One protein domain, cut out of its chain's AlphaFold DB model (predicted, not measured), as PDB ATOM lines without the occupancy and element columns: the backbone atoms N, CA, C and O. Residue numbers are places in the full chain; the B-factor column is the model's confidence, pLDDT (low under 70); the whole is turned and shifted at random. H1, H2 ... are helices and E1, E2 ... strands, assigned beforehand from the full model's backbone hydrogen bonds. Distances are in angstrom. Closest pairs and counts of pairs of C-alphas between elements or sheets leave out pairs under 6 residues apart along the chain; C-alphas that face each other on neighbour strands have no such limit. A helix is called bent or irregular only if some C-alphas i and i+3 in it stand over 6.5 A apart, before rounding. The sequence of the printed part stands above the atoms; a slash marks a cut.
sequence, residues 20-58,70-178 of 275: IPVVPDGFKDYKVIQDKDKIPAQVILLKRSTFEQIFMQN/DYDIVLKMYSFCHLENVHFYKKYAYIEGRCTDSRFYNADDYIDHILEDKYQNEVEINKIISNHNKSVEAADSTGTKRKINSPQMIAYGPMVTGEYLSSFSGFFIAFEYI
ATOM      1  N   ILE A  20     418.721 331.254 520.614       83.06
ATOM      2  CA  ILE A  20     418.089 330.697 519.421       83.06
ATOM      3  C   ILE A  20     418.523 331.558 518.225       83.06
ATOM      4  O   ILE A  20     418.283 332.770 518.243       83.06
ATOM      5  N   PRO A  21     419.124 330.967 517.175       83.62
ATOM      6  CA  PRO A  21     419.481 331.671 515.951       83.62
ATOM      7  C   PRO A  21     418.333 332.511 515.394       83.62
ATOM      8  O   PRO A  21     417.231 332.002 515.180       83.62
ATOM      9  N   VAL A  22     418.616 333.787 515.115       85.06
ATOM     10  CA  VAL A  22     417.673 334.718 514.482       85.06
ATOM     11  C   VAL A  22     418.105 334.959 513.039       85.06
ATOM     12  O   VAL A  22     419.053 335.699 512.773       85.06
ATOM     13  N   VAL A  23     417.401 334.338 512.095       84.25
ATOM     14  CA  VAL A  23     417.637 334.508 510.660       84.25
ATOM     15  C   VAL A  23     417.116 335.884 510.217       84.25
ATOM     16  O   VAL A  23     415.925 336.167 510.423       84.25
ATOM     17  N   PRO A  24     417.965 336.739 509.605       82.06
ATOM     18  CA  PRO A  24     417.559 338.065 509.144       82.06
ATOM     19  C   PRO A  24     416.388 338.015 508.167       82.06
ATOM     20  O   PRO A  24     416.286 337.103 507.343       82.06
ATOM     21  N   ASP A  25     415.532 339.035 508.215       76.06
ATOM     22  CA  ASP A  25     414.483 339.177 507.212       76.06
ATOM     23  C   ASP A  25     415.085 339.378 505.809       76.06
ATOM     24  O   ASP A  25     416.134 340.005 505.630       76.06
ATOM     25  N   GLY A  26     414.437 338.783 504.807       72.75
ATOM     26  CA  GLY A  26     414.900 338.819 503.427       72.75
ATOM     27  C   GLY A  26     416.265 338.159 503.205       72.75
ATOM     28  O   GLY A  26     416.918 338.487 502.209       72.75
ATOM     29  N   PHE A  27     416.700 337.250 504.091       81.38
ATOM     30  CA  PHE A  27     417.907 336.443 503.901       81.38
ATOM     31  C   PHE A  27     417.877 335.786 502.514       81.38
ATOM     32  O   PHE A  27     416.886 335.168 502.129       81.38
ATOM     33  N   LYS A  28     418.938 335.993 501.726       81.69
ATOM     34  CA  LYS A  28     419.061 335.531 500.326       81.69
ATOM     35  C   LYS A  28     420.418 334.915 500.011       81.69
ATOM     36  O   LYS A  28     420.641 334.505 498.875       81.69
ATOM     37  N   ASP A  29     421.317 334.863 500.988       86.56
ATOM     38  CA  ASP A  29     422.650 334.288 500.815       86.56
ATOM     39  C   ASP A  29     422.610 332.764 500.990       86.56
ATOM     40  O   ASP A  29     423.221 332.179 501.882       86.56
ATOM     41  N   TYR A  30     421.787 332.128 500.157       88.81
ATOM     42  CA  TYR A  30     421.651 330.686 500.074       88.81
ATOM     43  C   TYR A  30     421.147 330.264 498.692       88.81
ATOM     44  O   TYR A  30     420.540 331.033 497.946       88.81
ATOM     45  N   LYS A  31     421.354 328.991 498.368       89.88
ATOM     46  CA  LYS A  31     420.780 328.328 497.199       89.88
ATOM     47  C   LYS A  31     419.883 327.190 497.658       89.88
ATOM     48  O   LYS A  31     420.347 326.281 498.333       89.88
ATOM     49  N   VAL A  32     418.622 327.185 497.240       85.94
ATOM     50  CA  VAL A  32     417.753 326.014 497.420       85.94
ATOM     51  C   VAL A  32     418.260 324.881 496.532       85.94
ATOM     52  O   VAL A  32     418.363 325.045 495.314       85.94
ATOM     53  N   ILE A  33     418.605 323.744 497.134       86.81
ATOM     54  CA  ILE A  33     419.119 322.568 496.414       86.81
ATOM     55  C   ILE A  33     418.131 321.405 496.414       86.81
ATOM     56  O   ILE A  33     418.160 320.580 495.503       86.81
ATOM     57  N   GLN A  34     417.204 321.377 497.371       82.19
ATOM     58  CA  GLN A  34     416.088 320.445 497.373       82.19
ATOM     59  C   GLN A  34     414.897 321.083 498.078       82.19
ATOM     60  O   GLN A  34     414.843 321.193 499.297       82.19
ATOM     61  N   ASP A  35     413.921 321.472 497.271       70.31
ATOM     62  CA  ASP A  35     412.602 321.889 497.720       70.31
ATOM     63  C   ASP A  35     411.593 321.198 496.814       70.31
ATOM     64  O   ASP A  35     411.330 321.607 495.682       70.31
ATOM     65  N   LYS A  36     411.153 320.023 497.257       65.94
ATOM     66  CA  LYS A  36     410.083 319.289 496.592       65.94
ATOM     67  C   LYS A  36     408.880 319.390 497.508       65.94
ATOM     68  O   LYS A  36     408.995 319.009 498.670       65.94
ATOM     69  N   ASP A  37     407.717 319.728 496.949       61.53
ATOM     70  CA  ASP A  37     406.408 319.743 497.635       61.53
ATOM     71  C   ASP A  37     406.074 318.437 498.397       61.53
ATOM     72  O   ASP A  37     405.076 318.347 499.100       61.53
ATOM     73  N   LYS A  38     406.881 317.384 498.224       63.25
ATOM     74  CA  LYS A  38     406.709 316.050 498.796       63.25
ATOM     75  C   LYS A  38     407.644 315.736 499.967       63.25
ATOM     76  O   LYS A  38     407.543 314.636 500.500       63.25
ATOM     77  N   ILE A  39     408.544 316.640 500.364       73.81
ATOM     78  CA  ILE A  39     409.539 316.381 501.422       73.81
ATOM     79  C   ILE A  39     409.344 317.383 502.568       73.81
ATOM     80  O   ILE A  39     409.245 318.582 502.289       73.81
ATOM     81  N   PRO A  40     409.250 316.919 503.832       80.38
ATOM     82  CA  PRO A  40     408.900 317.766 504.978       80.38
ATOM     83  C   PRO A  40     409.959 318.823 505.306       80.38
ATOM     84  O   PRO A  40     409.659 319.791 505.994       80.38
ATOM     85  N   ALA A  41     411.180 318.664 504.792       86.94
ATOM     86  CA  ALA A  41     412.262 319.614 504.978       86.94
ATOM     87  C   ALA A  41     412.638 320.312 503.666       86.94
ATOM     88  O   ALA A  41     412.710 319.676 502.610       86.94
ATOM     89  N   GLN A  42     412.942 321.604 503.765       88.62
ATOM     90  CA  GLN A  42     413.605 322.372 502.718       88.62
ATOM     91  C   GLN A  42     415.119 322.244 502.897       88.62
ATOM     92  O   GLN A  42     415.623 322.386 504.006       88.62
ATOM     93  N   VAL A  43     415.860 321.984 501.821       91.12
ATOM     94  CA  VAL A  43     417.322 321.876 501.869       91.12
ATOM     95  C   VAL A  43     417.946 323.010 501.077       91.12
ATOM     96  O   VAL A  43     417.700 323.171 499.872       91.12
ATOM     97  N   ILE A  44     418.788 323.775 501.756       92.69
ATOM     98  CA  ILE A  44     419.518 324.899 501.189       92.69
ATOM     99  C   ILE A  44     421.025 324.698 501.345       92.69
ATOM    100  O   ILE A  44     421.493 323.918 502.169       92.69
ATOM    101  N   LEU A  45     421.779 325.414 500.527       94.38
ATOM    102  CA  LEU A  45     423.228 325.497 500.554       94.38
ATOM    103  C   LEU A  45     423.615 326.930 500.909       94.38
ATOM    104  O   LEU A  45     423.115 327.859 500.272       94.38
ATOM    105  N   LEU A  46     424.509 327.115 501.873       94.50
ATOM    106  CA  LEU A  46     425.069 328.423 502.216       94.50
ATOM    107  C   LEU A  46     426.557 328.316 502.552       94.50
ATOM    108  O   LEU A  46     427.076 327.221 502.752       94.50
ATOM    109  N   LYS A  47     427.251 329.453 502.607       94.19
ATOM    110  CA  LYS A  47     428.653 329.495 503.028       94.19
ATOM    111  C   LYS A  47     428.793 329.246 504.522       94.19
ATOM    112  O   LYS A  47     427.939 329.667 505.304       94.19
ATOM    113  N   ARG A  48     429.890 328.602 504.925       91.75
ATOM    114  CA  ARG A  48     430.234 328.396 506.334       91.75
ATOM    115  C   ARG A  48     430.291 329.723 507.079       91.75
ATOM    116  O   ARG A  48     429.733 329.817 508.163       91.75
ATOM    117  N   SER A  49     430.919 330.739 506.497       90.62
ATOM    118  CA  SER A  49     430.995 332.072 507.104       90.62
ATOM    119  C   SER A  49     429.606 332.646 507.430       90.62
ATOM    120  O   SER A  49     429.378 333.134 508.536       90.62
ATOM    121  N   THR A  50     428.653 332.517 506.504       91.00
ATOM    122  CA  THR A  50     427.251 332.914 506.689       91.00
ATOM    123  C   THR A  50     426.549 332.056 507.742       91.00
ATOM    124  O   THR A  50     425.811 332.577 508.580       91.00
ATOM    125  N   PHE A  51     426.800 330.746 507.740       91.69
ATOM    126  CA  PHE A  51     426.245 329.825 508.729       91.69
ATOM    127  C   PHE A  51     426.702 330.193 510.142       91.69
ATOM    128  O   PHE A  51     425.876 330.322 511.040       91.69
ATOM    129  N   GLU A  52     428.003 330.412 510.332       89.88
ATOM    130  CA  GLU A  52     428.576 330.745 511.633       89.88
ATOM    131  C   GLU A  52     428.023 332.070 512.170       89.88
ATOM    132  O   GLU A  52     427.644 332.149 513.334       89.88
ATOM    133  N   GLN A  53     427.886 333.086 511.312       87.31
ATOM    134  CA  GLN A  53     427.338 334.390 511.704       87.31
ATOM    135  C   GLN A  53     425.895 334.324 512.221       87.31
ATOM    136  O   GLN A  53     425.525 335.117 513.085       87.31
ATOM    137  N   ILE A  54     425.074 333.421 511.678       86.44
ATOM    138  CA  ILE A  54     423.635 333.375 511.968       86.44
ATOM    139  C   ILE A  54     423.313 332.309 513.018       86.44
ATOM    140  O   ILE A  54     422.561 332.572 513.957       86.44
ATOM    141  N   PHE A  55     423.876 331.112 512.858       85.81
ATOM    142  CA  PHE A  55     423.489 329.910 513.597       85.81
ATOM    143  C   PHE A  55     424.471 329.526 514.709       85.81
ATOM    144  O   PHE A  55     424.110 328.731 515.573       85.81
ATOM    145  N   MET A  56     425.682 330.095 514.728       81.25
ATOM    146  CA  MET A  56     426.698 329.842 515.758       81.25
ATOM    147  C   MET A  56     427.030 331.131 516.512       81.25
ATOM    148  O   MET A  56     428.114 331.691 516.377       81.25
ATOM    149  N   GLN A  57     426.101 331.617 517.341       61.53
ATOM    150  CA  GLN A  57     426.306 332.862 518.104       61.53
ATOM    151  C   GLN A  57     427.370 332.754 519.217       61.53
ATOM    152  O   GLN A  57     427.797 333.767 519.763       61.53
ATOM    153  N   ASN A  58     427.880 331.552 519.497       48.16
ATOM    154  CA  ASN A  58     429.148 331.330 520.188       48.16
ATOM    155  C   ASN A  58     429.846 330.135 519.528       48.16
ATOM    156  O   ASN A  58     429.418 329.005 519.765       48.16
ATOM    157  N   ASP A  70     436.636 329.111 503.055       85.38
ATOM    158  CA  ASP A  70     435.185 329.147 503.258       85.38
ATOM    159  C   ASP A  70     434.506 328.096 502.365       85.38
ATOM    160  O   ASP A  70     434.518 328.197 501.132       85.38
ATOM    161  N   TYR A  71     433.946 327.065 502.992       89.12
ATOM    162  CA  TYR A  71     433.320 325.931 502.321       89.12
ATOM    163  C   TYR A  71     431.793 325.995 502.418       89.12
ATOM    164  O   TYR A  71     431.229 326.787 503.173       89.12
ATOM    165  N   ASP A  72     431.112 325.179 501.616       94.94
ATOM    166  CA  ASP A  72     429.651 325.152 501.592       94.94
ATOM    167  C   ASP A  72     429.089 324.241 502.701       94.94
ATOM    168  O   ASP A  72     429.631 323.176 502.995       94.94
ATOM    169  N   ILE A  73     427.972 324.646 503.297       95.19
ATOM    170  CA  ILE A  73     427.206 323.898 504.295       95.19
ATOM    171  C   ILE A  73     425.823 323.607 503.729       95.19
ATOM    172  O   ILE A  73     425.170 324.486 503.158       95.19
ATOM    173  N   VAL A  74     425.369 322.370 503.915       96.31
ATOM    174  CA  VAL A  74     424.002 321.954 503.606       96.31
ATOM    175  C   VAL A  74     423.151 322.140 504.850       96.31
ATOM    176  O   VAL A  74     423.414 321.532 505.881       96.31
ATOM    177  N   LEU A  75     422.109 322.956 504.752       94.81
ATOM    178  CA  LEU A  75     421.152 323.172 505.826       94.81
ATOM    179  C   LEU A  75     419.819 322.534 505.448       94.81
ATOM    180  O   LEU A  75     419.170 322.939 504.482       94.81
ATOM    181  N   LYS A  76     419.411 321.531 506.219       94.25
ATOM    182  CA  LYS A  76     418.101 320.892 506.137       94.25
ATOM    183  C   LYS A  76     417.182 321.533 507.166       94.25
ATOM    184  O   LYS A  76     417.502 321.551 508.349       94.25
ATOM    185  N   MET A  77     416.055 322.064 506.717       92.19
ATOM    186  CA  MET A  77     415.187 322.934 507.502       92.19
ATOM    187  C   MET A  77     413.771 322.378 507.582       92.19
ATOM    188  O   MET A  77     413.095 322.223 506.566       92.19
ATOM    189  N   TYR A  78     413.302 322.162 508.801       91.94
ATOM    190  CA  TYR A  78     411.930 321.809 509.144       91.94
ATOM    191  C   TYR A  78     411.175 323.092 509.499       91.94
ATOM    192  O   TYR A  78     410.959 323.410 510.666       91.94
ATOM    193  N   SER A  79     410.861 323.883 508.471       88.94
ATOM    194  CA  SER A  79     410.175 325.171 508.607       88.94
ATOM    195  C   SER A  79     408.690 324.979 508.895       88.94
ATOM    196  O   SER A  79     408.006 324.293 508.137       88.94
ATOM    197  N   PHE A  80     408.164 325.629 509.931       87.88
ATOM    198  CA  PHE A  80     406.743 325.555 510.282       87.88
ATOM    199  C   PHE A  80     405.857 326.079 509.158       87.88
ATOM    200  O   PHE A  80     404.873 325.441 508.804       87.88
ATOM    201  N   CYS A  81     406.263 327.174 508.512       83.50
ATOM    202  CA  CYS A  81     405.536 327.724 507.374       83.50
ATOM    203  C   CYS A  81     405.470 326.721 506.207       83.50
ATOM    204  O   CYS A  81     404.425 326.585 505.568       83.50
ATOM    205  N   HIS A  82     406.551 325.976 505.951       82.38
ATOM    206  CA  HIS A  82     406.575 324.919 504.931       82.38
ATOM    207  C   HIS A  82     405.728 323.708 505.334       82.38
ATOM    208  O   HIS A  82     404.921 323.221 504.544       82.38
ATOM    209  N   LEU A  83     405.873 323.232 506.570       83.50
ATOM    210  CA  LEU A  83     405.123 322.089 507.087       83.50
ATOM    211  C   LEU A  83     403.617 322.359 507.104       83.50
ATOM    212  O   LEU A  83     402.842 321.519 506.652       83.50
ATOM    213  N   GLU A  84     403.205 323.543 507.540       82.06
ATOM    214  CA  GLU A  84     401.807 323.946 507.567       82.06
ATOM    215  C   GLU A  84     401.258 324.156 506.141       82.06
ATOM    216  O   GLU A  84     400.301 323.499 505.721       82.06
ATOM    217  N   ASN A  85     401.883 325.033 505.346       74.56
ATOM    218  CA  ASN A  85     401.302 325.473 504.073       74.56
ATOM    219  C   ASN A  85     401.514 324.500 502.915       74.56
ATOM    220  O   ASN A  85     400.654 324.386 502.040       74.56
ATOM    221  N   VAL A  86     402.659 323.818 502.868       71.75
ATOM    222  CA  VAL A  86     403.011 322.928 501.753       71.75
ATOM    223  C   VAL A  86     402.632 321.491 502.056       71.75
ATOM    224  O   VAL A  86     402.195 320.792 501.147       71.75
ATOM    225  N   HIS A  87     402.737 321.047 503.306       70.50
ATOM    226  CA  HIS A  87     402.429 319.661 503.647       70.50
ATOM    227  C   HIS A  87     401.046 319.490 504.231       70.50
ATOM    228  O   HIS A  87     400.253 318.756 503.648       70.50
ATOM    229  N   PHE A  88     400.724 320.168 505.329       72.94
ATOM    230  CA  PHE A  88     399.454 319.945 506.003       72.94
ATOM    231  C   PHE A  88     398.275 320.351 505.108       72.94
ATOM    232  O   PHE A  88     397.469 319.502 504.720       72.94
ATOM    233  N   TYR A  89     398.221 321.610 504.661       73.00
ATOM    234  CA  TYR A  89     397.080 322.091 503.877       73.00
ATOM    235  C   TYR A  89     397.008 321.544 502.446       73.00
ATOM    236  O   TYR A  89     395.901 321.354 501.943       73.00
ATOM    237  N   LYS A  90     398.130 321.258 501.762       70.75
ATOM    238  CA  LYS A  90     398.056 320.657 500.412       70.75
ATOM    239  C   LYS A  90     397.732 319.163 500.454       70.75
ATOM    240  O   LYS A  90     397.007 318.686 499.585       70.75
ATOM    241  N   LYS A  91     398.284 318.410 501.415       67.94
ATOM    242  CA  LYS A  91     398.153 316.941 501.468       67.94
ATOM    243  C   LYS A  91     396.870 316.497 502.156       67.94
ATOM    244  O   LYS A  91     396.219 315.573 501.680       67.94
ATOM    245  N   TYR A  92     396.494 317.180 503.232       65.44
ATOM    246  CA  TYR A  92     395.271 316.918 503.990       65.44
ATOM    247  C   TYR A  92     394.182 317.932 503.666       65.44
ATOM    248  O   TYR A  92     393.327 318.189 504.513       65.44
ATOM    249  N   ALA A  93     394.244 318.497 502.448       55.94
ATOM    250  CA  ALA A  93     393.323 319.483 501.903       55.94
ATOM    251  C   ALA A  93     391.940 319.321 502.518       55.94
ATOM    252  O   ALA A  93     391.313 318.269 502.403       55.94
ATOM    253  N   TYR A  94     391.545 320.381 503.214       52.44
ATOM    254  CA  TYR A  94     390.354 320.538 504.030       52.44
ATOM    255  C   TYR A  94     389.091 320.290 503.180       52.44
ATOM    256  O   TYR A  94     388.391 321.222 502.791       52.44
ATOM    257  N   ILE A  95     388.791 319.035 502.836       48.31
ATOM    258  CA  ILE A  95     387.502 318.655 502.267       48.31
ATOM    259  C   ILE A  95     386.524 318.735 503.442       48.31
ATOM    260  O   ILE A  95     386.525 317.886 504.327       48.31
ATOM    261  N   GLU A  96     385.744 319.815 503.489       48.47
ATOM    262  CA  GLU A  96     384.648 320.009 504.452       48.47
ATOM    263  C   GLU A  96     385.048 320.024 505.943       48.47
ATOM    264  O   GLU A  96     384.281 319.605 506.809       48.47
ATOM    265  N   GLY A  97     386.227 320.542 506.289       52.66
ATOM    266  CA  GLY A  97     386.547 320.781 507.701       52.66
ATOM    267  C   GLY A  97     387.071 319.592 508.490       52.66
ATOM    268  O   GLY A  97     387.030 319.628 509.719       52.66
ATOM    269  N   ARG A  98     387.534 318.533 507.818       49.62
ATOM    270  CA  ARG A  98     388.075 317.344 508.481       49.62
ATOM    271  C   ARG A  98     389.386 316.912 507.836       49.62
ATOM    272  O   ARG A  98     389.435 316.692 506.628       49.62
ATOM    273  N   CYS A  99     390.427 316.759 508.656       55.53
ATOM    274  CA  CYS A  99     391.620 316.012 508.277       55.53
ATOM    275  C   CYS A  99     391.205 314.564 507.970       55.53
ATOM    276  O   CYS A  99     390.460 313.947 508.733       55.53
ATOM    277  N   THR A 100     391.633 314.032 506.827       56.31
ATOM    278  CA  THR A 100     391.308 312.660 506.404       56.31
ATOM    279  C   THR A 100     392.184 311.607 507.083       56.31
ATOM    280  O   THR A 100     391.865 310.420 507.026       56.31
ATOM    281  N   ASP A 101     393.258 312.031 507.748       64.88
ATOM    282  CA  ASP A 101     394.127 311.189 508.561       64.88
ATOM    283  C   ASP A 101     393.764 311.375 510.033       64.88
ATOM    284  O   ASP A 101     393.990 312.432 510.616       64.88
ATOM    285  N   SER A 102     393.180 310.340 510.638       64.50
ATOM    286  CA  SER A 102     392.713 310.375 512.027       64.50
ATOM    287  C   SER A 102     393.834 310.557 513.056       64.50
ATOM    288  O   SER A 102     393.535 310.701 514.239       64.50
ATOM    289  N   ARG A 103     395.102 310.532 512.625       67.75
ATOM    290  CA  ARG A 103     396.265 310.780 513.480       67.75
ATOM    291  C   ARG A 103     396.494 312.262 513.774       67.75
ATOM    292  O   ARG A 103     397.090 312.554 514.800       67.75
ATOM    293  N   PHE A 104     396.017 313.175 512.922       76.12
ATOM    294  CA  PHE A 104     396.278 314.614 513.062       76.12
ATOM    295  C   PHE A 104     394.967 315.390 513.109       76.12
ATOM    296  O   PHE A 104     394.210 315.392 512.134       76.12
ATOM    297  N   TYR A 105     394.688 316.063 514.226       71.00
ATOM    298  CA  TYR A 105     393.472 316.863 514.372       71.00
ATOM    299  C   TYR A 105     393.672 318.299 513.883       71.00
ATOM    300  O   TYR A 105     392.708 318.937 513.457       71.00
ATOM    301  N   ASN A 106     394.906 318.800 513.928       78.31
ATOM    302  CA  ASN A 106     395.276 320.147 513.511       78.31
ATOM    303  C   ASN A 106     396.717 320.192 512.944       78.31
ATOM    304  O   ASN A 106     397.389 319.163 512.852       78.31
ATOM    305  N   ALA A 107     397.154 321.377 512.504       80.88
ATOM    306  CA  ALA A 107     398.484 321.581 511.927       80.88
ATOM    307  C   ALA A 107     399.613 321.426 512.957       80.88
ATOM    308  O   ALA A 107     400.666 320.903 512.599       80.88
ATOM    309  N   ASP A 108     399.385 321.823 514.212       84.25
ATOM    310  CA  ASP A 108     400.363 321.699 515.296       84.25
ATOM    311  C   ASP A 108     400.642 320.216 515.586       84.25
ATOM    312  O   ASP A 108     401.797 319.811 515.538       84.25
ATOM    313  N   ASP A 109     399.604 319.374 515.712       83.50
ATOM    314  CA  ASP A 109     399.760 317.919 515.897       83.50
ATOM    315  C   ASP A 109     400.602 317.286 514.771       83.50
ATOM    316  O   ASP A 109     401.388 316.364 514.987       83.50
ATOM    317  N   TYR A 110     400.406 317.757 513.534       85.25
ATOM    318  CA  TYR A 110     401.174 317.289 512.384       85.25
ATOM    319  C   TYR A 110     402.630 317.762 512.443       85.25
ATOM    320  O   TYR A 110     403.533 316.984 512.139       85.25
ATOM    321  N   ILE A 111     402.865 319.026 512.805       87.94
ATOM    322  CA  ILE A 111     404.212 319.580 512.954       87.94
ATOM    323  C   ILE A 111     404.955 318.829 514.056       87.94
ATOM    324  O   ILE A 111     406.050 318.345 513.783       87.94
ATOM    325  N   ASP A 112     404.352 318.664 515.232       88.06
ATOM    326  CA  ASP A 112     404.931 317.936 516.364       88.06
ATOM    327  C   ASP A 112     405.320 316.516 515.953       88.06
ATOM    328  O   ASP A 112     406.472 316.118 516.114       88.06
ATOM    329  N   HIS A 113     404.418 315.800 515.277       86.38
ATOM    330  CA  HIS A 113     404.721 314.474 514.750       86.38
ATOM    331  C   HIS A 113     405.896 314.470 513.765       86.38
ATOM    332  O   HIS A 113     406.742 313.583 513.820       86.38
ATOM    333  N   ILE A 114     405.991 315.441 512.851       89.56
ATOM    334  CA  ILE A 114     407.139 315.530 511.936       89.56
ATOM    335  C   ILE A 114     408.429 315.849 512.698       89.56
ATOM    336  O   ILE A 114     409.491 315.336 512.339       89.56
ATOM    337  N   LEU A 115     408.369 316.692 513.726       90.69
ATOM    338  CA  LEU A 115     409.541 317.018 514.526       90.69
ATOM    339  C   LEU A 115     410.035 315.803 515.315       90.69
ATOM    340  O   LEU A 115     411.236 315.548 515.313       90.69
ATOM    341  N   GLU A 116     409.135 315.038 515.924       86.94
ATOM    342  CA  GLU A 116     409.460 313.810 516.655       86.94
ATOM    343  C   GLU A 116     409.959 312.709 515.700       86.94
ATOM    344  O   GLU A 116     411.106 312.265 515.792       86.94
ATOM    345  N   ASP A 117     409.159 312.332 514.697       85.38
ATOM    346  CA  ASP A 117     409.453 311.175 513.841       85.38
ATOM    347  C   ASP A 117     410.570 311.422 512.824       85.38
ATOM    348  O   ASP A 117     411.206 310.473 512.356       85.38
ATOM    349  N   LYS A 118     410.761 312.673 512.381       90.44
ATOM    350  CA  LYS A 118     411.704 313.001 511.299       90.44
ATOM    351  C   LYS A 118     412.906 313.765 511.810       90.44
ATOM    352  O   LYS A 118     414.025 313.306 511.613       90.44
ATOM    353  N   TYR A 119     412.693 314.919 512.435       93.62
ATOM    354  CA  TYR A 119     413.801 315.780 512.845       93.62
ATOM    355  C   TYR A 119     414.612 315.172 513.996       93.62
ATOM    356  O   TYR A 119     415.820 314.992 513.846       93.62
ATOM    357  N   GLN A 120     413.969 314.837 515.119       91.81
ATOM    358  CA  GLN A 120     414.652 314.301 516.299       91.81
ATOM    359  C   GLN A 120     415.306 312.959 515.977       91.81
ATOM    360  O   GLN A 120     416.493 312.778 516.236       91.81
ATOM    361  N   ASN A 121     414.569 312.064 515.321       90.88
ATOM    362  CA  ASN A 121     415.101 310.783 514.874       90.88
ATOM    363  C   ASN A 121     416.337 310.932 513.963       90.88
ATOM    364  O   ASN A 121     417.353 310.274 514.180       90.88
ATOM    365  N   GLU A 122     416.311 311.843 512.981       94.62
ATOM    366  CA  GLU A 122     417.477 312.092 512.124       94.62
ATOM    367  C   GLU A 122     418.670 312.642 512.914       94.62
ATOM    368  O   GLU A 122     419.806 312.233 512.667       94.62
ATOM    369  N   VAL A 123     418.437 313.542 513.874       94.81
ATOM    370  CA  VAL A 123     419.490 314.058 514.762       94.81
ATOM    371  C   VAL A 123     420.115 312.927 515.580       94.81
ATOM    372  O   VAL A 123     421.342 312.826 515.623       94.81
ATOM    373  N   GLU A 124     419.308 312.065 516.199       93.69
ATOM    374  CA  GLU A 124     419.804 310.958 517.023       93.69
ATOM    375  C   GLU A 124     420.600 309.941 516.200       93.69
ATOM    376  O   GLU A 124     421.725 309.596 516.563       93.69
ATOM    377  N   ILE A 125     420.106 309.552 515.026       94.56
ATOM    378  CA  ILE A 125     420.835 308.651 514.123       94.56
ATOM    379  C   ILE A 125     422.186 309.250 513.719       94.56
ATOM    380  O   ILE A 125     423.212 308.566 513.755       94.56
ATOM    381  N   ASN A 126     422.232 310.546 513.405       95.94
ATOM    382  CA  ASN A 126     423.491 311.209 513.073       95.94
ATOM    383  C   ASN A 126     424.450 311.317 514.271       95.94
ATOM    384  O   ASN A 126     425.668 311.251 514.080       95.94
ATOM    385  N   LYS A 127     423.947 311.429 515.509       95.12
ATOM    386  CA  LYS A 127     424.784 311.331 516.718       95.12
ATOM    387  C   LYS A 127     425.382 309.934 516.869       95.12
ATOM    388  O   LYS A 127     426.585 309.835 517.118       95.12
ATOM    389  N   ILE A 128     424.587 308.878 516.677       94.94
ATOM    390  CA  ILE A 128     425.061 307.484 516.728       94.94
ATOM    391  C   ILE A 128     426.174 307.276 515.694       94.94
ATOM    392  O   ILE A 128     427.266 306.827 516.049       94.94
ATOM    393  N   ILE A 129     425.953 307.698 514.444       95.00
ATOM    394  CA  ILE A 129     426.953 307.609 513.369       95.00
ATOM    395  C   ILE A 129     428.230 308.383 513.730       95.00
ATOM    396  O   ILE A 129     429.338 307.862 513.579       95.00
ATOM    397  N   SER A 130     428.102 309.613 514.241       94.25
ATOM    398  CA  SER A 130     429.254 310.427 514.653       94.25
ATOM    399  C   SER A 130     430.069 309.743 515.755       94.25
ATOM    400  O   SER A 130     431.298 309.682 515.674       94.25
ATOM    401  N   ASN A 131     429.396 309.185 516.761       92.94
ATOM    402  CA  ASN A 131     430.036 308.480 517.867       92.94
ATOM    403  C   ASN A 131     430.728 307.192 517.401       92.94
ATOM    404  O   ASN A 131     431.872 306.944 517.792       92.94
ATOM    405  N   HIS A 132     430.085 306.412 516.526       92.62
ATOM    406  CA  HIS A 132     430.700 305.237 515.904       92.62
ATOM    407  C   HIS A 132     431.966 305.627 515.144       92.62
ATOM    408  O   HIS A 132     433.037 305.093 515.437       92.62
ATOM    409  N   ASN A 133     431.886 306.614 514.250       92.81
ATOM    410  CA  ASN A 133     433.019 307.048 513.435       92.81
ATOM    411  C   ASN A 133     434.200 307.544 514.287       92.81
ATOM    412  O   ASN A 133     435.338 307.159 514.016       92.81
ATOM    413  N   LYS A 134     433.944 308.303 515.363       90.69
ATOM    414  CA  LYS A 134     434.979 308.700 516.340       90.69
ATOM    415  C   LYS A 134     435.600 307.492 517.048       90.69
ATOM    416  O   LYS A 134     436.809 307.452 517.265       90.69
ATOM    417  N   SER A 135     434.790 306.490 517.403       89.44
ATOM    418  CA  SER A 135     435.284 305.269 518.053       89.44
ATOM    419  C   SER A 135     436.189 304.443 517.132       89.44
ATOM    420  O   SER A 135     437.184 303.886 517.591       89.44
ATOM    421  N   VAL A 136     435.882 304.410 515.831       88.44
ATOM    422  CA  VAL A 136     436.691 303.725 514.814       88.44
ATOM    423  C   VAL A 136     438.041 304.420 514.636       88.44
ATOM    424  O   VAL A 136     439.063 303.742 514.617       88.44
ATOM    425  N   GLU A 137     438.069 305.756 514.581       84.50
ATOM    426  CA  GLU A 137     439.315 306.539 514.503       84.50
ATOM    427  C   GLU A 137     440.238 306.308 515.702       84.50
ATOM    428  O   GLU A 137     441.455 306.237 515.550       84.50
ATOM    429  N   ALA A 138     439.669 306.159 516.898       81.12
ATOM    430  CA  ALA A 138     440.441 305.907 518.111       81.12
ATOM    431  C   ALA A 138     440.994 304.470 518.198       81.12
ATOM    432  O   ALA A 138     441.960 304.226 518.921       81.12
ATOM    433  N   ALA A 139     440.389 303.511 517.488       77.12
ATOM    434  CA  ALA A 139     440.676 302.079 517.599       77.12
ATOM    435  C   ALA A 139     441.703 301.549 516.572       77.12
ATOM    436  O   ALA A 139     441.803 300.333 516.398       77.12
ATOM    437  N   ASP A 140     442.463 302.437 515.915       61.22
ATOM    438  CA  ASP A 140     443.293 302.231 514.709       61.22
ATOM    439  C   ASP A 140     444.468 301.221 514.829       61.22
ATOM    440  O   ASP A 140     445.632 301.522 514.581       61.22
ATOM    441  N   SER A 141     444.193 299.977 515.228       53.34
ATOM    442  CA  SER A 141     445.193 298.898 515.235       53.34
ATOM    443  C   SER A 141     444.673 297.513 514.834       53.34
ATOM    444  O   SER A 141     445.493 296.633 514.580       53.34
ATOM    445  N   THR A 142     443.353 297.292 514.713       55.91
ATOM    446  CA  THR A 142     442.799 295.966 514.350       55.91
ATOM    447  C   THR A 142     442.042 295.908 513.020       55.91
ATOM    448  O   THR A 142     441.788 294.808 512.537       55.91
ATOM    449  N   GLY A 143     441.684 297.047 512.406       60.06
ATOM    450  CA  GLY A 143     441.079 297.121 511.060       60.06
ATOM    451  C   GLY A 143     439.701 296.457 510.887       60.06
ATOM    452  O   GLY A 143     439.231 296.311 509.761       60.06
ATOM    453  N   THR A 144     439.057 296.026 511.973       65.56
ATOM    454  CA  THR A 144     437.813 295.236 511.935       65.56
ATOM    455  C   THR A 144     436.536 296.060 511.803       65.56
ATOM    456  O   THR A 144     435.528 295.497 511.399       65.56
ATOM    457  N   LYS A 145     436.558 297.353 512.145       70.75
ATOM    458  CA  LYS A 145     435.407 298.260 512.013       70.75
ATOM    459  C   LYS A 145     435.701 299.329 510.974       70.75
ATOM    460  O   LYS A 145     436.824 299.838 510.929       70.75
ATOM    461  N   ARG A 146     434.705 299.682 510.170       85.62
ATOM    462  CA  ARG A 146     434.810 300.736 509.158       85.62
ATOM    463  C   ARG A 146     433.942 301.924 509.538       85.62
ATOM    464  O   ARG A 146     432.975 301.815 510.283       85.62
ATOM    465  N   LYS A 147     434.316 303.088 509.016       90.62
ATOM    466  CA  LYS A 147     433.485 304.281 509.129       90.62
ATOM    467  C   LYS A 147     432.239 304.127 508.266       90.62
ATOM    468  O   LYS A 147     432.314 303.617 507.149       90.62
ATOM    469  N   ILE A 148     431.132 304.659 508.760       93.00
ATOM    470  CA  ILE A 148     429.934 304.896 507.962       93.00
ATOM    471  C   ILE A 148     430.185 306.174 507.158       93.00
ATOM    472  O   ILE A 148     430.447 307.234 507.735       93.00
ATOM    473  N   ASN A 149     430.159 306.067 505.828       91.81
ATOM    474  CA  ASN A 149     430.480 307.173 504.929       91.81
ATOM    475  C   ASN A 149     429.231 308.025 504.651       91.81
ATOM    476  O   ASN A 149     428.590 307.915 503.609       91.81
ATOM    477  N   SER A 150     428.873 308.875 505.611       93.50
ATOM    478  CA  SER A 150     427.791 309.858 505.492       93.50
ATOM    479  C   SER A 150     428.323 311.275 505.736       93.50
ATOM    480  O   SER A 150     429.372 311.425 506.370       93.50
ATOM    481  N   PRO A 151     427.635 312.328 505.258       93.75
ATOM    482  CA  PRO A 151     427.986 313.703 505.588       93.75
ATOM    483  C   PRO A 151     427.980 313.913 507.102       93.75
ATOM    484  O   PRO A 151     427.026 313.534 507.787       93.75
ATOM    485  N   GLN A 152     429.026 314.539 507.630       93.06
ATOM    486  CA  GLN A 152     429.083 314.903 509.037       93.06
ATOM    487  C   GLN A 152     428.008 315.943 509.385       93.06
ATOM    488  O   GLN A 152     427.952 317.021 508.789       93.06
ATOM    489  N   MET A 153     427.199 315.646 510.406       95.25
ATOM    490  CA  MET A 153     426.336 316.634 511.051       95.25
ATOM    491  C   MET A 153     427.196 317.621 511.852       95.25
ATOM    492  O   MET A 153     427.891 317.238 512.794       95.25
ATOM    493  N   ILE A 154     427.154 318.890 511.454       93.69
ATOM    494  CA  ILE A 154     427.910 320.000 512.049       93.69
ATOM    495  C   ILE A 154     427.146 320.576 513.241       93.69
ATOM    496  O   ILE A 154     427.738 320.902 514.266       93.69
ATOM    497  N   ALA A 155     425.829 320.728 513.095       93.56
ATOM    498  CA  ALA A 155     424.984 321.391 514.078       93.56
ATOM    499  C   ALA A 155     423.514 321.052 513.870       93.56
ATOM    500  O   ALA A 155     423.113 320.638 512.786       93.56
ATOM    501  N   TYR A 156     422.698 321.306 514.882       95.12
ATOM    502  CA  TYR A 156     421.250 321.233 514.790       95.12
ATOM    503  C   TYR A 156     420.641 322.097 515.892       95.12
ATOM    504  O   TYR A 156     421.279 322.343 516.916       95.12
ATOM    505  N   GLY A 157     419.408 322.548 515.697       93.50
ATOM    506  CA  GLY A 157     418.690 323.260 516.746       93.50
ATOM    507  C   GLY A 157     417.445 323.983 516.253       93.50
ATOM    508  O   GLY A 157     417.112 323.907 515.064       93.50
ATOM    509  N   PRO A 158     416.747 324.682 517.162       92.50
ATOM    510  CA  PRO A 158     415.690 325.601 516.782       92.50
ATOM    511  C   PRO A 158     416.273 326.794 516.014       92.50
ATOM    512  O   PRO A 158     417.422 327.181 516.214       92.50
ATOM    513  N   MET A 159     415.465 327.400 515.158       90.56
ATOM    514  CA  MET A 159     415.753 328.663 514.489       90.56
ATOM    515  C   MET A 159     414.481 329.500 514.419       90.56
ATOM    516  O   MET A 159     413.376 328.987 514.225       90.56
ATOM    517  N   VAL A 160     414.641 330.809 514.565       88.00
ATOM    518  CA  VAL A 160     413.559 331.774 514.394       88.00
ATOM    519  C   VAL A 160     413.975 332.822 513.384       88.00
ATOM    520  O   VAL A 160     415.147 333.012 513.076       88.00
ATOM    521  N   THR A 161     412.995 333.527 512.855       81.62
ATOM    522  CA  THR A 161     413.203 334.704 512.017       81.62
ATOM    523  C   THR A 161     412.715 335.945 512.755       81.62
ATOM    524  O   THR A 161     411.936 335.841 513.702       81.62
ATOM    525  N   GLY A 162     413.170 337.125 512.336       69.81
ATOM    526  CA  GLY A 162     412.736 338.394 512.929       69.81
ATOM    527  C   GLY A 162     411.240 338.709 512.760       69.81
ATOM    528  O   GLY A 162     410.743 339.608 513.433       69.81
ATOM    529  N   GLU A 163     410.522 337.982 511.896       66.31
ATOM    530  CA  GLU A 163     409.091 338.169 511.629       66.31
ATOM    531  C   GLU A 163     408.247 336.930 511.978       66.31
ATOM    532  O   GLU A 163     408.716 335.796 511.975       66.31
ATOM    533  N   TYR A 164     406.957 337.121 512.260       59.81
ATOM    534  CA  TYR A 164     406.041 336.012 512.547       59.81
ATOM    535  C   TYR A 164     405.750 335.208 511.260       59.81
ATOM    536  O   TYR A 164     405.350 335.791 510.256       59.81
ATOM    537  N   LEU A 165     405.919 333.875 511.295       60.69
ATOM    538  CA  LEU A 165     405.620 332.927 510.196       60.69
ATOM    539  C   LEU A 165     406.439 333.081 508.891       60.69
ATOM    540  O   LEU A 165     405.931 332.802 507.802       60.69
ATOM    541  N   SER A 166     407.722 333.458 508.961       67.94
ATOM    542  CA  SER A 166     408.599 333.385 507.774       67.94
ATOM    543  C   SER A 166     409.069 331.955 507.461       67.94
ATOM    544  O   SER A 166     408.940 331.034 508.272       67.94
ATOM    545  N   SER A 167     409.669 331.776 506.279       69.75
ATOM    546  CA  SER A 167     410.205 330.499 505.794       69.75
ATOM    547  C   SER A 167     411.282 329.873 506.689       69.75
ATOM    548  O   SER A 167     411.600 328.707 506.485       69.75
ATOM    549  N   PHE A 168     411.820 330.592 507.680       78.31
ATOM    550  CA  PHE A 168     412.921 330.130 508.535       78.31
ATOM    551  C   PHE A 168     412.550 329.901 510.008       78.31
ATOM    552  O   PHE A 168     413.430 329.584 510.796       78.31
ATOM    553  N   SER A 169     411.282 330.034 510.410       87.75
ATOM    554  CA  SER A 169     410.880 329.601 511.762       87.75
ATOM    555  C   SER A 169     410.730 328.083 511.801       87.75
ATOM    556  O   SER A 169     409.961 327.534 511.011       87.75
ATOM    557  N   GLY A 170     411.449 327.404 512.693       92.00
ATOM    558  CA  GLY A 170     411.380 325.952 512.835       92.00
ATOM    559  C   GLY A 170     412.659 325.350 513.401       92.00
ATOM    560  O   GLY A 170     413.265 325.909 514.310       92.00
ATOM    561  N   PHE A 171     413.082 324.217 512.847       93.75
ATOM    562  CA  PHE A 171     414.313 323.527 513.246       93.75
ATOM    563  C   PHE A 171     415.240 323.313 512.058       93.75
ATOM    564  O   PHE A 171     414.786 323.194 510.917       93.75
ATOM    565  N   PHE A 172     416.541 323.223 512.316       94.56
ATOM    566  CA  PHE A 172     417.537 322.923 511.294       94.56
ATOM    567  C   PHE A 172     418.478 321.793 511.704       94.56
ATOM    568  O   PHE A 172     418.726 321.564 512.890       94.56
ATOM    569  N   ILE A 173     419.040 321.136 510.692       95.69
ATOM    570  CA  ILE A 173     420.217 320.274 510.779       95.69
ATOM    571  C   ILE A 173     421.215 320.760 509.725       95.69
ATOM    572  O   ILE A 173     420.867 320.902 508.551       95.69
ATOM    573  N   ALA A 174     422.442 321.047 510.140       96.00
ATOM    574  CA  ALA A 174     423.538 321.466 509.281       96.00
ATOM    575  C   ALA A 174     424.491 320.294 509.042       96.00
ATOM    576  O   ALA A 174     424.938 319.651 509.992       96.00
ATOM    577  N   PHE A 175     424.839 320.060 507.784       96.00
ATOM    578  CA  PHE A 175     425.766 319.027 507.339       96.00
ATOM    579  C   PHE A 175     426.902 319.639 506.528       96.00
ATOM    580  O   PHE A 175     426.734 320.676 505.874       96.00
ATOM    581  N   GLU A 176     428.050 318.969 506.511       94.31
ATOM    582  CA  GLU A 176     429.082 319.272 505.523       94.31
ATOM    583  C   GLU A 176     428.538 319.089 504.096       94.31
ATOM    584  O   GLU A 176     427.753 318.177 503.813       94.31
ATOM    585  N   TYR A 177     428.946 319.960 503.173       94.75
ATOM    586  CA  TYR A 177     428.605 319.778 501.770       94.75
ATOM    587  C   TYR A 177     429.509 318.736 501.115       94.75
ATOM    588  O   TYR A 177     430.729 318.893 501.043       94.75
ATOM    589  N   ILE A 178     428.885 317.713 500.534       93.31
ATOM    590  CA  ILE A 178     429.565 316.750 499.677       93.31
ATOM    591  C   ILE A 178     429.428 317.192 498.224       93.31
ATOM    592  O   ILE A 178     428.345 317.169 497.636       93.31
TER     593      ILE A 178
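Overview. This is residues 20 to 58 and 70 to 178 of the 275 residues of an uncharacterized protein of Wickerhamomyces anomalus (strain ATCC 58044 / CBS 1984 / NCYC 433 / NRRL Y-366-8) (UniProt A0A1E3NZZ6). A strongly twisted sheet of five strands has the long helix H3 along one face and the short helix H1 on the other, making three layers. H3 is bent but runs nearly straight along the longest axis, with H2 at one end and residues 138 to 143 sticking out at the other. The printed part has 148 residues, with three named helices and five named strands in the order E1 E2 H1 E3 H2 H3 E4 E5; the sheet, E1 E2 E3 E5 E4, is antiparallel, and the class is mixed. It is elongated, 65 by 35 by 24 A, and only just loose, close to compact, with a radius of gyration of the C-alphas of 17.8 A.

Along the chain. E1, residues 31 to 34, begins at C-alpha 31 (420.780, 328.328, 497.199). E2 is residues 42 to 47, H1 residues 48 to 55, E3 residues 72 to 79, 20.7 A long, and H2 residues 80 to 91. H3, residues 107 to 138, was assigned as one helix by its hydrogen bonds but is bent, with C-alphas 117 and 120 6.5 A apart: H3a is residues 107 to 117, H3b residues 120 to 138, 27.2 A long. E4, residues 153 to 161, bends by 62 degrees at residue 158; E5, residues 170 to 176, ends at C-alpha 176 (429.082, 319.272, 505.523).

Arrangement. Within hydrogen-bond range are N 31 and O 45 in the hairpin E1 and E2, 2.8 A, N 44 and O 75 between E2 and E3, 2.9 A, N 76 and O 173 between E3 and E5, 2.8 A, and N 159 and O 170 in the hairpin E4 and E5, 2.8 A. H1 has a height over the sheet of 9.1 A; its closest C-alphas to E3 are Arg 48 and Asp 72, 5.8 A. H3b, on the opposite face at 10.1 A, runs along E4, at 17 degrees on the local plane. H2 and H3a only graze the sheet; they touch, about perpendicular at 76 degrees, the closest C-alphas being Glu 84 and Ala 107, 6.0 A. E3, H2 H3, E4 form a split strand-helix-strand unit, two strands running the same way with E5 between them, and a right-handed crossover. Every O i to N i+4 pair is within hydrogen-bond range in H1, H3a and H3b, and 6 of 8 in H2.

Size, cuts and confidence. The C-alphas farthest apart, Glu 96 and Ser 141, are 65.0 A apart. Residues 59 to 69 are not printed, with 18.1 A between C-alphas 58 and 70. The links H2 to H3 and H3 to E4 are long. pLDDT is under 70 in 29 residues, among them 91 to 103 and 162 to 167.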